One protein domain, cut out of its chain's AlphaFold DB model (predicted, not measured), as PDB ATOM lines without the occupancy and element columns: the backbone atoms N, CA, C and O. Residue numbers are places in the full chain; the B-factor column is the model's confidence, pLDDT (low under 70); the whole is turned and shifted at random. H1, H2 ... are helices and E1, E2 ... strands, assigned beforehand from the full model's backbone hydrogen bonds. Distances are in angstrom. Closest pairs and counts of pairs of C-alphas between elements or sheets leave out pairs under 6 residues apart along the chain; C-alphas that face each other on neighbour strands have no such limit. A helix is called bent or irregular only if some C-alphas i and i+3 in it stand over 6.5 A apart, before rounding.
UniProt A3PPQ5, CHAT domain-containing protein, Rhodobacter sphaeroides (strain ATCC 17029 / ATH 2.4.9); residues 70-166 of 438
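This is residues 70 to 166 of the 438 residues of the protein "CHAT domain-containing protein" of Rhodobacter sphaeroides (strain ATCC 17029 / ATH 2.4.9) (UniProt A3PPQ5). A long helical hairpin, H1 and H2 side by side, makes one end of the domain, and a small head of two short parallel strands, E1 and E2, with H5 beyond E2 makes the other; H3 turns across near the end of H2, and the long loop of residues 130 to 143 lies between hairpin and strands. The turn of the hairpin, residues 86 to 91, sticks out at its tip. The printed part has 97 residues with five named helices and two named strands in the order H1 H2 H3 E1 H4 E2 H5, a mostly helix domain whose sheet has the order E1, E2. It is only just compact, close to loose, with a radius of gyration of the C-alphas of 14.7 A and spans of 45 by 32 by 22 A.

H1, residues 70 to 85, and H2, residues 90 to 111, touch and form a helical hairpin, opposite ways at a shallow tilt of 8 degrees; their closest C-alphas, of Asn 84 and Ala 92, are 5.1 A apart. H3, residues 113 to 121, is close to H2 but not clearly touching, about perpendicular at 81 degrees, with the closest C-alphas, of Ala 108 and Leu 116, 7.2 A apart. E1, residues 126 to 129, and E2, residues 150 to 153, are parallel neighbours at 21 degrees; N 128 and O 151 are 2.9 A apart and N 153 and O 128 2.8 A, within hydrogen-bond range. H4, residues 144 to 147, lies between them along the chain in a strand-helix-strand unit, two parallel neighbour strands joined through a helix, with a right-handed crossover. The closest C-alphas of E2 and H5, residues 158 to 165, are those of Ile 153 and Met 161, 6.1 A apart. H1 and H2 are apart from E1, H4, E2 and H5. Every O i to N i+4 pair is within hydrogen-bond range in H3 and H5, 8 of 12 in H1 and 15 of 18 in H2, while H4 is too short for such a pair.

H1 begins at C-alpha 70 (116.069, 130.954, 115.147) and spans 24.4 A; it has a kink of 40 degrees near residue 77 and is irregular, with C-alphas 73 and 76 7.5 A apart. H2 spans 32.9 A to C-alpha 111 (111.381, 134.391, 120.578), with a kink of 29 degrees near residue 98, and is only just irregular, C-alphas 94 and 97 being 6.8 A apart. H3 spans 12.3 A, E1 9.7 A, H4 5.3 A and E2 10.4 A. H5 spans 10.3 A and ends at C-alpha 165 (130.949, 137.663, 130.897).

The two C-alphas farthest apart, of Gln 91 and Ile 166, are 46.2 A apart. The printed part has no cut. The link from E1 to H4, 14 residues, is long and includes a short antiparallel pairing of residues 138 to 139 with 142 to 143; the other links are tight. The mean pLDDT of the printed part is 93.8, and no printed residue is under 70.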
ATOM      1  N   ALA A  70     116.861 130.276 116.171       92.38
ATOM      2  CA  ALA A  70     116.069 130.954 115.147       92.38
ATOM      3  C   ALA A  70     116.266 132.480 115.124       92.38
ATOM      4  O   ALA A  70     116.205 133.071 114.048       92.38
ATOM      5  N   VAL A  71     116.584 133.107 116.264       92.44
ATOM      6  CA  VAL A  71     116.838 134.558 116.338       92.44
ATOM      7  C   VAL A  71     117.980 135.019 115.425       92.44
ATOM      8  O   VAL A  71     117.976 136.159 114.972       92.44
ATOM      9  N   ASN A  72     118.926 134.134 115.093       89.75
ATOM     10  CA  ASN A  72     120.055 134.444 114.212       89.75
ATOM     11  C   ASN A  72     119.689 134.391 112.714       89.75
ATOM     12  O   ASN A  72     120.460 134.835 111.868       89.75
ATOM     13  N   HIS A  73     118.504 133.885 112.353       90.56
ATOM     14  CA  HIS A  73     118.095 133.677 110.953       90.56
ATOM     15  C   HIS A  73     117.509 134.934 110.289       90.56
ATOM     16  O   HIS A  73     116.937 134.861 109.202       90.56
ATOM     17  N   VAL A  74     117.671 136.104 110.913       91.44
ATOM     18  CA  VAL A  74     117.251 137.398 110.351       91.44
ATOM     19  C   VAL A  74     118.293 138.029 109.422       91.44
ATOM     20  O   VAL A  74     117.988 139.036 108.788       91.44
ATOM     21  N   HIS A  75     119.485 137.436 109.282       87.75
ATOM     22  CA  HIS A  75     120.618 138.027 108.554       87.75
ATOM     23  C   HIS A  75     120.267 138.513 107.139       87.75
ATOM     24  O   HIS A  75     120.515 139.669 106.815       87.75
ATOM     25  N   ASN A  76     119.574 137.703 106.332       89.69
ATOM     26  CA  ASN A  76     119.159 138.128 104.988       89.69
ATOM     27  C   ASN A  76     118.293 139.400 105.024       89.69
ATOM     28  O   ASN A  76     118.460 140.289 104.193       89.69
ATOM     29  N   LYS A  77     117.377 139.509 105.998       94.25
ATOM     30  CA  LYS A  77     116.528 140.698 106.169       94.25
ATOM     31  C   LYS A  77     117.356 141.911 106.591       94.25
ATOM     32  O   LYS A  77     117.120 142.995 106.062       94.25
ATOM     33  N   LEU A  78     118.347 141.716 107.468       93.50
ATOM     34  CA  LEU A  78     119.309 142.753 107.850       93.50
ATOM     35  C   LEU A  78     120.063 143.266 106.621       93.50
ATOM     36  O   LEU A  78     120.088 144.471 106.396       93.50
ATOM     37  N   THR A  79     120.574 142.383 105.758       91.38
ATOM     38  CA  THR A  79     121.245 142.782 104.512       91.38
ATOM     39  C   THR A  79     120.334 143.606 103.600       91.38
ATOM     40  O   THR A  79     120.745 144.650 103.093       91.38
ATOM     41  N   PHE A  80     119.079 143.190 103.396       92.69
ATOM     42  CA  PHE A  80     118.133 143.961 102.577       92.69
ATOM     43  C   PHE A  80     117.812 145.327 103.186       92.69
ATOM     44  O   PHE A  80     117.802 146.323 102.461       92.69
ATOM     45  N   PHE A  81     117.568 145.391 104.493       94.38
ATOM     46  CA  PHE A  81     117.318 146.647 105.195       94.38
ATOM     47  C   PHE A  81     118.505 147.602 105.053       94.38
ATOM     48  O   PHE A  81     118.341 148.718 104.561       94.38
ATOM     49  N   SER A  82     119.707 147.118 105.354       92.12
ATOM     50  CA  SER A  82     120.941 147.901 105.323       92.12
ATOM     51  C   SER A  82     121.242 148.439 103.919       92.12
ATOM     52  O   SER A  82     121.532 149.622 103.754       92.12
ATOM     53  N   ARG A  83     121.049 147.629 102.868       92.31
ATOM     54  CA  ARG A  83     121.152 148.086 101.466       92.31
ATOM     55  C   ARG A  83     120.177 149.218 101.126       92.31
ATOM     56  O   ARG A  83     120.539 150.123 100.383       92.31
ATOM     57  N   ASN A  84     118.948 149.177 101.646       93.69
ATOM     58  CA  ASN A  84     117.953 150.227 101.391       93.69
ATOM     59  C   ASN A  84     118.252 151.507 102.183       93.69
ATOM     60  O   ASN A  84     118.022 152.594 101.661       93.69
ATOM     61  N   VAL A  85     118.793 151.385 103.400       91.50
ATOM     62  CA  VAL A  85     119.271 152.529 104.194       91.50
ATOM     63  C   VAL A  85     120.420 153.243 103.477       91.50
ATOM     64  O   VAL A  85     120.414 154.468 103.402       91.50
ATOM     65  N   ARG A  86     121.350 152.490 102.874       90.38
ATOM     66  CA  ARG A  86     122.492 153.030 102.109       90.38
ATOM     67  C   ARG A  86     122.138 153.508 100.696       90.38
ATOM     68  O   ARG A  86     123.002 154.010  99.988       90.38
ATOM     69  N   SER A  87     120.894 153.334 100.249       90.75
ATOM     70  CA  SER A  87     120.511 153.656  98.876       90.75
ATOM     71  C   SER A  87     120.271 155.152  98.676       90.75
ATOM     72  O   SER A  87     119.532 155.792  99.429       90.75
ATOM     73  N   GLU A  88     120.794 155.693  97.576       88.75
ATOM     74  CA  GLU A  88     120.480 157.046  97.104       88.75
ATOM     75  C   GLU A  88     119.048 157.168  96.548       88.75
ATOM     76  O   GLU A  88     118.484 158.265  96.509       88.75
ATOM     77  N   ASN A  89     118.397 156.048  96.219       91.25
ATOM     78  CA  ASN A  89     117.037 156.033  95.692       91.25
ATOM     79  C   ASN A  89     115.993 156.300  96.798       91.25
ATOM     80  O   ASN A  89     115.843 155.534  97.753       91.25
ATOM     81  N   ALA A  90     115.188 157.351  96.624       88.00
ATOM     82  CA  ALA A  90     114.130 157.723  97.564       88.00
ATOM     83  C   ALA A  90     113.069 156.624  97.770       88.00
ATOM     84  O   ALA A  90     112.572 156.448  98.883       88.00
ATOM     85  N   GLN A  91     112.723 155.856  96.732       88.31
ATOM     86  CA  GLN A  91     111.777 154.742  96.855       88.31
ATOM     87  C   GLN A  91     112.347 153.602  97.704       88.31
ATOM     88  O   GLN A  91     111.610 153.009  98.491       88.31
ATOM     89  N   ALA A  92     113.647 153.313  97.582       88.56
ATOM     90  CA  ALA A  92     114.329 152.337  98.432       88.56
ATOM     91  C   ALA A  92     114.303 152.793  99.899       88.56
ATOM     92  O   ALA A  92     113.860 152.049 100.776       88.56
ATOM     93  N   ARG A  93     114.619 154.069 100.157       85.38
ATOM     94  CA  ARG A  93     114.525 154.651 101.504       85.38
ATOM     95  C   ARG A  93     113.109 154.612 102.080       85.38
ATOM     96  O   ARG A  93     112.956 154.338 103.264       85.38
ATOM     97  N   ARG A  94     112.054 154.794 101.277       86.56
ATOM     98  CA  ARG A  94     110.655 154.659 101.747       86.56
ATOM     99  C   ARG A  94     110.297 153.235 102.189       86.56
ATOM    100  O   ARG A  94     109.459 153.071 103.070       86.56
ATOM    101  N   LYS A  95     110.938 152.203 101.624       91.25
ATOM    102  CA  LYS A  95     110.703 150.792 101.990       91.25
ATOM    103  C   LYS A  95     111.325 150.399 103.333       91.25
ATOM    104  O   LYS A  95     110.921 149.384 103.894       91.25
ATOM    105  N   THR A  96     112.265 151.189 103.858       91.69
ATOM    106  CA  THR A  96     112.990 150.902 105.113       91.69
ATOM    107  C   THR A  96     112.056 150.604 106.282       91.69
ATOM    108  O   THR A  96     112.274 149.622 106.979       91.69
ATOM    109  N   SER A  97     110.962 151.359 106.434       93.31
ATOM    110  CA  SER A  97     109.988 151.136 107.511       93.31
ATOM    111  C   SER A  97     109.347 149.751 107.464       93.31
ATOM    112  O   SER A  97     109.276 149.075 108.489       93.31
ATOM    113  N   ARG A  98     108.960 149.286 106.273       95.81
ATOM    114  CA  ARG A  98     108.406 147.940 106.094       95.81
ATOM    115  C   ARG A  98     109.462 146.863 106.340       95.81
ATOM    116  O   ARG A  98     109.187 145.895 107.032       95.81
ATOM    117  N   LEU A  99     110.672 147.045 105.809       96.44
ATOM    118  CA  LEU A  99     111.770 146.090 105.996       96.44
ATOM    119  C   LEU A  99     112.173 145.957 107.470       96.44
ATOM    120  O   LEU A  99     112.440 144.852 107.936       96.44
ATOM    121  N   PHE A 100     112.185 147.066 108.209       97.06
ATOM    122  CA  PHE A 100     112.433 147.063 109.645       97.06
ATOM    123  C   PHE A 100     111.323 146.326 110.400       97.06
ATOM    124  O   PHE A 100     111.614 145.447 111.207       97.06
ATOM    125  N   GLN A 101     110.056 146.593 110.069       96.50
ATOM    126  CA  GLN A 101     108.924 145.866 110.642       96.50
ATOM    127  C   GLN A 101     109.011 144.354 110.366       96.50
ATOM    128  O   GLN A 101     108.771 143.552 111.268       96.50
ATOM    129  N   ASP A 102     109.422 143.947 109.162       96.94
ATOM    130  CA  ASP A 102     109.623 142.537 108.811       96.94
ATOM    131  C   ASP A 102     110.743 141.885 109.650       96.94
ATOM    132  O   ASP A 102     110.659 140.700 109.992       96.94
ATOM    133  N   ILE A 103     111.803 142.633 109.991       97.31
ATOM    134  CA  ILE A 103     112.855 142.180 110.918       97.31
ATOM    135  C   ILE A 103     112.264 141.998 112.318       97.31
ATOM    136  O   ILE A 103     112.415 140.926 112.904       97.31
ATOM    137  N   GLN A 104     111.554 143.006 112.827       97.50
ATOM    138  CA  GLN A 104     110.937 142.974 114.153       97.50
ATOM    139  C   GLN A 104     109.967 141.797 114.307       97.50
ATOM    140  O   GLN A 104     110.040 141.064 115.293       97.50
ATOM    141  N   GLN A 105     109.115 141.558 113.308       96.88
ATOM    142  CA  GLN A 105     108.202 140.412 113.282       96.88
ATOM    143  C   GLN A 105     108.958 139.080 113.289       96.88
ATOM    144  O   GLN A 105     108.588 138.162 114.016       96.88
ATOM    145  N   SER A 106     110.047 138.971 112.521       96.56
ATOM    146  CA  SER A 106     110.863 137.754 112.482       96.56
ATOM    147  C   SER A 106     111.566 137.478 113.816       96.56
ATOM    148  O   SER A 106     111.663 136.319 114.225       96.56
ATOM    149  N   LEU A 107     112.047 138.521 114.502       96.81
ATOM    150  CA  LEU A 107     112.625 138.410 115.843       96.81
ATOM    151  C   LEU A 107     111.560 137.985 116.860       96.81
ATOM    152  O   LEU A 107     111.753 136.997 117.568       96.81
ATOM    153  N   ALA A 108     110.412 138.666 116.876       96.69
ATOM    154  CA  ALA A 108     109.293 138.361 117.762       96.69
ATOM    155  C   ALA A 108     108.806 136.911 117.599       96.69
ATOM    156  O   ALA A 108     108.686 136.181 118.583       96.69
ATOM    157  N   ALA A 109     108.619 136.459 116.355       95.25
ATOM    158  CA  ALA A 109     108.223 135.087 116.048       95.25
ATOM    159  C   ALA A 109     109.265 134.050 116.505       95.25
ATOM    160  O   ALA A 109     108.900 132.966 116.952       95.25
ATOM    161  N   SER A 110     110.558 134.379 116.426       94.06
ATOM    162  CA  SER A 110     111.644 133.481 116.849       94.06
ATOM    163  C   SER A 110     111.736 133.328 118.370       94.06
ATOM    164  O   SER A 110     112.139 132.271 118.870       94.06
ATOM    165  N   ILE A 111     111.379 134.381 119.112       93.88
ATOM    166  CA  ILE A 111     111.381 134.391 120.578       93.88
ATOM    167  C   ILE A 111     110.120 133.723 121.139       93.88
ATOM    168  O   ILE A 111     110.239 132.909 122.062       93.88
ATOM    169  N   GLY A 112     108.958 134.013 120.550       93.56
ATOM    170  CA  GLY A 112     107.649 133.505 120.964       93.56
ATOM    171  C   GLY A 112     106.941 134.398 121.999       93.56
ATOM    172  O   GLY A 112     107.598 135.152 122.723       93.56
ATOM    173  N   PRO A 113     105.599 134.322 122.090       94.19
ATOM    174  CA  PRO A 113     104.777 135.255 122.867       94.19
ATOM    175  C   PRO A 113     105.049 135.214 124.378       94.19
ATOM    176  O   PRO A 113     105.120 136.268 125.003       94.19
ATOM    177  N   ASP A 114     105.273 134.037 124.964       94.19
ATOM    178  CA  ASP A 114     105.491 133.910 126.414       94.19
ATOM    179  C   ASP A 114     106.779 134.603 126.865       94.19
ATOM    180  O   ASP A 114     106.811 135.320 127.866       94.19
ATOM    181  N   ARG A 115     107.849 134.438 126.083       94.56
ATOM    182  CA  ARG A 115     109.135 135.093 126.338       94.56
ATOM    183  C   ARG A 115     109.054 136.597 126.102       94.56
ATOM    184  O   ARG A 115     109.589 137.352 126.906       94.56
ATOM    185  N   LEU A 116     108.354 137.035 125.053       94.56
ATOM    186  CA  LEU A 116     108.084 138.459 124.820       94.56
ATOM    187  C   LEU A 116     107.327 139.091 125.993       94.56
ATOM    188  O   LEU A 116     107.695 140.171 126.445       94.56
ATOM    189  N   ARG A 117     106.315 138.395 126.525       94.75
ATOM    190  CA  ARG A 117     105.571 138.833 127.709       94.75
ATOM    191  C   ARG A 117     106.467 138.920 128.944       94.75
ATOM    192  O   ARG A 117     106.387 139.889 129.687       94.75
ATOM    193  N   ALA A 118     107.343 137.945 129.169       94.06
ATOM    194  CA  ALA A 118     108.296 138.016 130.276       94.06
ATOM    195  C   ALA A 118     109.259 139.217 130.139       94.06
ATOM    196  O   ALA A 118     109.510 139.925 131.114       94.06
ATOM    197  N   VAL A 119     109.741 139.499 128.922       94.31
ATOM    198  CA  VAL A 119     110.554 140.692 128.631       94.31
ATOM    199  C   VAL A 119     109.773 141.986 128.887       94.31
ATOM    200  O   VAL A 119     110.320 142.914 129.485       94.31
ATOM    201  N   SER A 120     108.500 142.075 128.485       93.19
ATOM    202  CA  SER A 120     107.706 143.298 128.679       93.19
ATOM    203  C   SER A 120     107.459 143.612 130.160       93.19
ATOM    204  O   SER A 120     107.527 144.780 130.555       93.19
ATOM    205  N   LEU A 121     107.270 142.577 130.983       92.56
ATOM    206  CA  LEU A 121     107.054 142.684 132.430       92.56
ATOM    207  C   LEU A 121     108.328 142.998 133.234       92.56
ATOM    208  O   LEU A 121     108.230 143.351 134.405       92.56
ATOM    209  N   THR A 122     109.516 142.895 132.633       91.31
ATOM    210  CA  THR A 122     110.787 143.162 133.326       91.31
ATOM    211  C   THR A 122     110.975 144.669 133.536       91.31
ATOM    212  O   THR A 122     110.959 145.432 132.568       91.31
ATOM    213  N   SER A 123     111.144 145.122 134.779       88.50
ATOM    214  CA  SER A 123     111.467 146.523 135.112       88.50
ATOM    215  C   SER A 123     112.963 146.824 135.034       88.50
ATOM    216  O   SER A 123     113.347 147.943 134.693       88.50
ATOM    217  N   ASP A 124     113.792 145.825 135.331       90.19
ATOM    218  CA  ASP A 124     115.243 145.964 135.401       90.19
ATOM    219  C   ASP A 124     115.900 146.058 134.015       90.19
ATOM    220  O   ASP A 124     115.308 145.677 132.997       90.19
ATOM    221  N   PRO A 125     117.147 146.560 133.943       94.25
ATOM    222  CA  PRO A 125     117.909 146.543 132.708       94.25
ATOM    223  C   PRO A 125     118.115 145.128 132.150       94.25
ATOM    224  O   PRO A 125     118.317 144.163 132.882       94.25
ATOM    225  N   ILE A 126     118.127 145.013 130.822       96.88
ATOM    226  CA  ILE A 126     118.257 143.741 130.109       96.88
ATOM    227  C   ILE A 126     119.664 143.617 129.522       96.88
ATOM    228  O   ILE A 126     120.058 144.390 128.643       96.88
ATOM    229  N   LYS A 127     120.407 142.592 129.948       97.69
ATOM    230  CA  LYS A 127     121.644 142.174 129.281       97.69
ATOM    231  C   LYS A 127     121.332 141.202 128.147       97.69
ATOM    232  O   LYS A 127     120.814 140.111 128.371       97.69
ATOM    233  N   ILE A 128     121.697 141.577 126.929       97.75
ATOM    234  CA  ILE A 128     121.582 140.731 125.740       97.75
ATOM    235  C   ILE A 128     122.925 140.040 125.500       97.75
ATOM    236  O   ILE A 128     123.960 140.697 125.464       97.75
ATOM    237  N   ILE A 129     122.916 138.725 125.287       96.81
ATOM    238  CA  ILE A 129     124.117 137.944 124.951       96.81
ATOM    239  C   ILE A 129     123.848 137.235 123.622       96.81
ATOM    240  O   ILE A 129     123.353 136.108 123.592       96.81
ATOM    241  N   ALA A 130     124.062 137.950 122.515       94.00
ATOM    242  CA  ALA A 130     123.711 137.498 121.168       94.00
ATOM    243  C   ALA A 130     124.397 138.332 120.074       94.00
ATOM    244  O   ALA A 130     124.623 139.531 120.241       94.00
ATOM    245  N   ASP A 131     124.618 137.726 118.906       91.25
ATOM    246  CA  ASP A 131     125.044 138.455 117.702       91.25
ATOM    247  C   ASP A 131     123.858 139.082 116.948       91.25
ATOM    248  O   ASP A 131     124.013 140.130 116.318       91.25
ATOM    249  N   ALA A 132     122.659 138.498 117.062       93.31
ATOM    250  CA  ALA A 132     121.430 139.088 116.535       93.31
ATOM    251  C   ALA A 132     121.105 140.434 117.225       93.31
ATOM    252  O   ALA A 132     121.323 140.557 118.437       93.31
ATOM    253  N   PRO A 133     120.542 141.421 116.496       95.19
ATOM    254  CA  PRO A 133     120.222 142.740 117.037       95.19
ATOM    255  C   PRO A 133     118.920 142.702 117.855       95.19
ATOM    256  O   PRO A 133     117.869 143.197 117.443       95.19
ATOM    257  N   LEU A 134     118.955 142.034 119.010       96.62
ATOM    258  CA  LEU A 134     117.784 141.863 119.874       96.62
ATOM    259  C   LEU A 134     117.338 143.170 120.547       96.62
ATOM    260  O   LEU A 134     116.232 143.228 121.076       96.62
ATOM    261  N   GLU A 135     118.133 144.238 120.462       97.00
ATOM    262  CA  GLU A 135     117.729 145.594 120.843       97.00
ATOM    263  C   GLU A 135     116.563 146.109 119.983       97.00
ATOM    264  O   GLU A 135     115.830 147.007 120.393       97.00
ATOM    265  N   TRP A 136     116.376 145.538 118.788       97.75
ATOM    266  CA  TRP A 136     115.285 145.873 117.871       97.75
ATOM    267  C   TRP A 136     114.012 145.060 118.096       97.75
ATOM    268  O   TRP A 136     113.007 145.316 117.430       97.75
ATOM    269  N   LEU A 137     114.024 144.097 119.023       97.19
ATOM    270  CA  LEU A 137     112.847 143.303 119.368       97.19
ATOM    271  C   LEU A 137     111.650 144.224 119.677       97.19
ATOM    272  O   LEU A 137     111.809 145.150 120.471       97.19
ATOM    273  N   PRO A 138     110.471 144.023 119.059       96.56
ATOM    274  CA  PRO A 138     109.346 144.925 119.265       96.56
ATOM    275  C   PRO A 138     108.641 144.643 120.597       96.56
ATOM    276  O   PRO A 138     108.198 143.521 120.842       96.56
ATOM    277  N   LEU A 139     108.459 145.687 121.403       94.94
ATOM    278  CA  LEU A 139     107.458 145.759 122.466       94.94
ATOM    279  C   LEU A 139     106.373 146.735 122.000       94.94
ATOM    280  O   LEU A 139     106.643 147.915 121.796       94.94
ATOM    281  N   ASP A 140     105.185 146.211 121.693       91.12
ATOM    282  CA  ASP A 140     104.071 146.961 121.085       91.12
ATOM    283  C   ASP A 140     104.455 147.744 119.812       91.12
ATOM    284  O   ASP A 140     103.906 148.798 119.484       91.12
ATOM    285  N   GLY A 141     105.412 147.200 119.055       93.12
ATOM    286  CA  GLY A 141     105.952 147.782 117.823       93.12
ATOM    287  C   GLY A 141     107.161 148.700 118.027       93.12
ATOM    288  O   GLY A 141     107.877 148.967 117.064       93.12
ATOM    289  N   VAL A 142     107.451 149.130 119.255       97.12
ATOM    290  CA  VAL A 142     108.617 149.970 119.560       97.12
ATOM    291  C   VAL A 142     109.840 149.084 119.846       97.12
ATOM    292  O   VAL A 142     109.712 148.096 120.568       97.12
ATOM    293  N   PRO A 143     111.033 149.386 119.295       97.75
ATOM    294  CA  PRO A 143     112.271 148.676 119.623       97.75
ATOM    295  C   PRO A 143     112.558 148.604 121.128       97.75
ATOM    296  O   PRO A 143     112.434 149.603 121.839       97.75
ATOM    297  N   LEU A 144     113.016 147.439 121.592       97.38
ATOM    298  CA  LEU A 144     113.344 147.158 122.989       97.38
ATOM    299  C   LEU A 144     114.262 148.222 123.603       97.38
ATOM    300  O   LEU A 144     113.972 148.686 124.702       97.38
ATOM    301  N   SER A 145     115.312 148.657 122.898       96.81
ATOM    302  CA  SER A 145     116.253 149.676 123.401       96.81
ATOM    303  C   SER A 145     115.632 151.050 123.650       96.81
ATOM    304  O   SER A 145     116.169 151.842 124.424       96.81
ATOM    305  N   LEU A 146     114.494 151.346 123.020       97.06
ATOM    306  CA  LEU A 146     113.787 152.612 123.194       97.06
ATOM    307  C   LEU A 146     112.771 152.550 124.345       97.06
ATOM    308  O   LEU A 146     112.370 153.590 124.858       97.06
ATOM    309  N   ILE A 147     112.412 151.360 124.829       95.25
ATOM    310  CA  ILE A 147     111.465 151.187 125.945       95.25
ATOM    311  C   ILE A 147     112.166 150.730 127.227       95.25
ATOM    312  O   ILE A 147     111.885 151.243 128.306       95.25
ATOM    313  N   LYS A 148     113.108 149.792 127.120       95.62
ATOM    314  CA  LYS A 148     113.859 149.214 128.240       95.62
ATOM    315  C   LYS A 148     115.326 149.617 128.152       95.62
ATOM    316  O   LYS A 148     115.849 149.880 127.071       95.62
ATOM    317  N   ASN A 149     115.997 149.702 129.295       96.25
ATOM    318  CA  ASN A 149     117.446 149.876 129.314       96.25
ATOM    319  C   ASN A 149     118.076 148.543 128.917       96.25
ATOM    320  O   ASN A 149     117.886 147.556 129.620       96.25
ATOM    321  N   CYS A 150     118.802 148.488 127.804       96.56
ATOM    322  CA  CYS A 150     119.480 147.264 127.401       96.56
ATOM    323  C   CYS A 150     120.864 147.536 126.826       96.56
ATOM    324  O   CYS A 150     121.116 148.572 126.216       96.56
ATOM    325  N   SER A 151     121.748 146.564 126.996       97.94
ATOM    326  CA  SER A 151     123.067 146.544 126.369       97.94
ATOM    327  C   SER A 151     123.416 145.127 125.950       97.94
ATOM    328  O   SER A 151     122.778 144.164 126.389       97.94
ATOM    329  N   ARG A 152     124.414 144.991 125.077       97.31
ATOM    330  CA  ARG A 152     124.726 143.719 124.430       97.31
ATOM    331  C   ARG A 152     126.179 143.296 124.599       97.31
ATOM    332  O   ARG A 152     127.104 144.072 124.395       97.31
ATOM    333  N   ILE A 153     126.373 142.022 124.905       96.81
ATOM    334  CA  ILE A 153     127.644 141.329 124.729       96.81
ATOM    335  C   ILE A 153     127.508 140.488 123.451       96.81
ATOM    336  O   ILE A 153     126.644 139.605 123.401       96.81
ATOM    337  N   PRO A 154     128.300 140.764 122.400       92.31
ATOM    338  CA  PRO A 154     128.310 139.923 121.214       92.31
ATOM    339  C   PRO A 154     128.907 138.559 121.568       92.31
ATOM    340  O   PRO A 154     129.781 138.449 122.427       92.31
ATOM    341  N   VAL A 155     128.417 137.511 120.910       91.75
ATOM    342  CA  VAL A 155     128.925 136.144 121.091       91.75
ATOM    343  C   VAL A 155     130.203 135.953 120.282       91.75
ATOM    344  O   VAL A 155     131.098 135.215 120.698       91.75
ATOM    345  N   THR A 156     130.312 136.653 119.152       89.69
ATOM    346  CA  THR A 156     131.465 136.566 118.264       89.69
ATOM    347  C   THR A 156     132.318 137.846 118.311       89.69
ATOM    348  O   THR A 156     131.794 138.938 118.073       89.69
ATOM    349  N   PRO A 157     133.637 137.738 118.585       90.94
ATOM    350  CA  PRO A 157     134.396 136.509 118.817       90.94
ATOM    351  C   PRO A 157     134.328 136.047 120.282       90.94
ATOM    352  O   PRO A 157     134.236 136.848 121.215       90.94
ATOM    353  N   GLY A 158     134.422 134.729 120.489       92.12
ATOM    354  CA  GLY A 158     134.171 134.102 121.793       92.12
ATOM    355  C   GLY A 158     135.122 134.536 122.914       92.12
ATOM    356  O   GLY A 158     134.728 134.553 124.076       92.12
ATOM    357  N   ASN A 159     136.352 134.945 122.594       92.00
ATOM    358  CA  ASN A 159     137.292 135.479 123.583       92.00
ATOM    359  C   ASN A 159     136.830 136.830 124.153       92.00
ATOM    360  O   ASN A 159     136.919 137.041 125.362       92.00
ATOM    361  N   VAL A 160     136.295 137.724 123.310       93.81
ATOM    362  CA  VAL A 160     135.708 138.992 123.771       93.81
ATOM    363  C   VAL A 160     134.449 138.707 124.567       93.81
ATOM    364  O   VAL A 160     134.345 139.200 125.686       93.81
ATOM    365  N   MET A 161     133.559 137.840 124.070       95.56
ATOM    366  CA  MET A 161     132.371 137.417 124.819       95.56
ATOM    367  C   MET A 161     132.742 136.963 126.237       95.56
ATOM    368  O   MET A 161     132.221 137.503 127.210       95.56
ATOM    369  N   MET A 162     133.681 136.020 126.373       95.75
ATOM    370  CA  MET A 162     134.088 135.508 127.682       95.75
ATOM    371  C   MET A 162     134.709 136.592 128.564       95.75
ATOM    372  O   MET A 162     134.367 136.659 129.740       95.75
ATOM    373  N   SER A 163     135.541 137.485 128.013       93.56
ATOM    374  CA  SER A 163     136.112 138.602 128.784       93.56
ATOM    375  C   SER A 163     135.044 139.516 129.393       93.56
ATOM    376  O   SER A 163     135.215 140.005 130.504       93.56
ATOM    377  N   GLN A 164     133.920 139.707 128.692       95.62
ATOM    378  CA  GLN A 164     132.820 140.549 129.155       95.62
ATOM    379  C   GLN A 164     131.876 139.812 130.114       95.62
ATOM    380  O   GLN A 164     131.235 140.451 130.946       95.62
ATOM    381  N   LEU A 165     131.780 138.482 130.010       96.06
ATOM    382  CA  LEU A 165     130.949 137.663 130.897       96.06
ATOM    383  C   LEU A 165     131.601 137.401 132.258       96.06
ATOM    384  O   LEU A 165     130.895 137.127 133.227       96.06
ATOM    385  N   ILE A 166     132.928 137.511 132.354       91.19
ATOM    386  CA  ILE A 166     133.626 137.375 133.630       91.19
ATOM    387  C   ILE A 166     133.165 138.497 134.585       91.19
ATOM    388  O   ILE A 166     133.153 139.682 134.220       91.19
TER     389      ILE A 166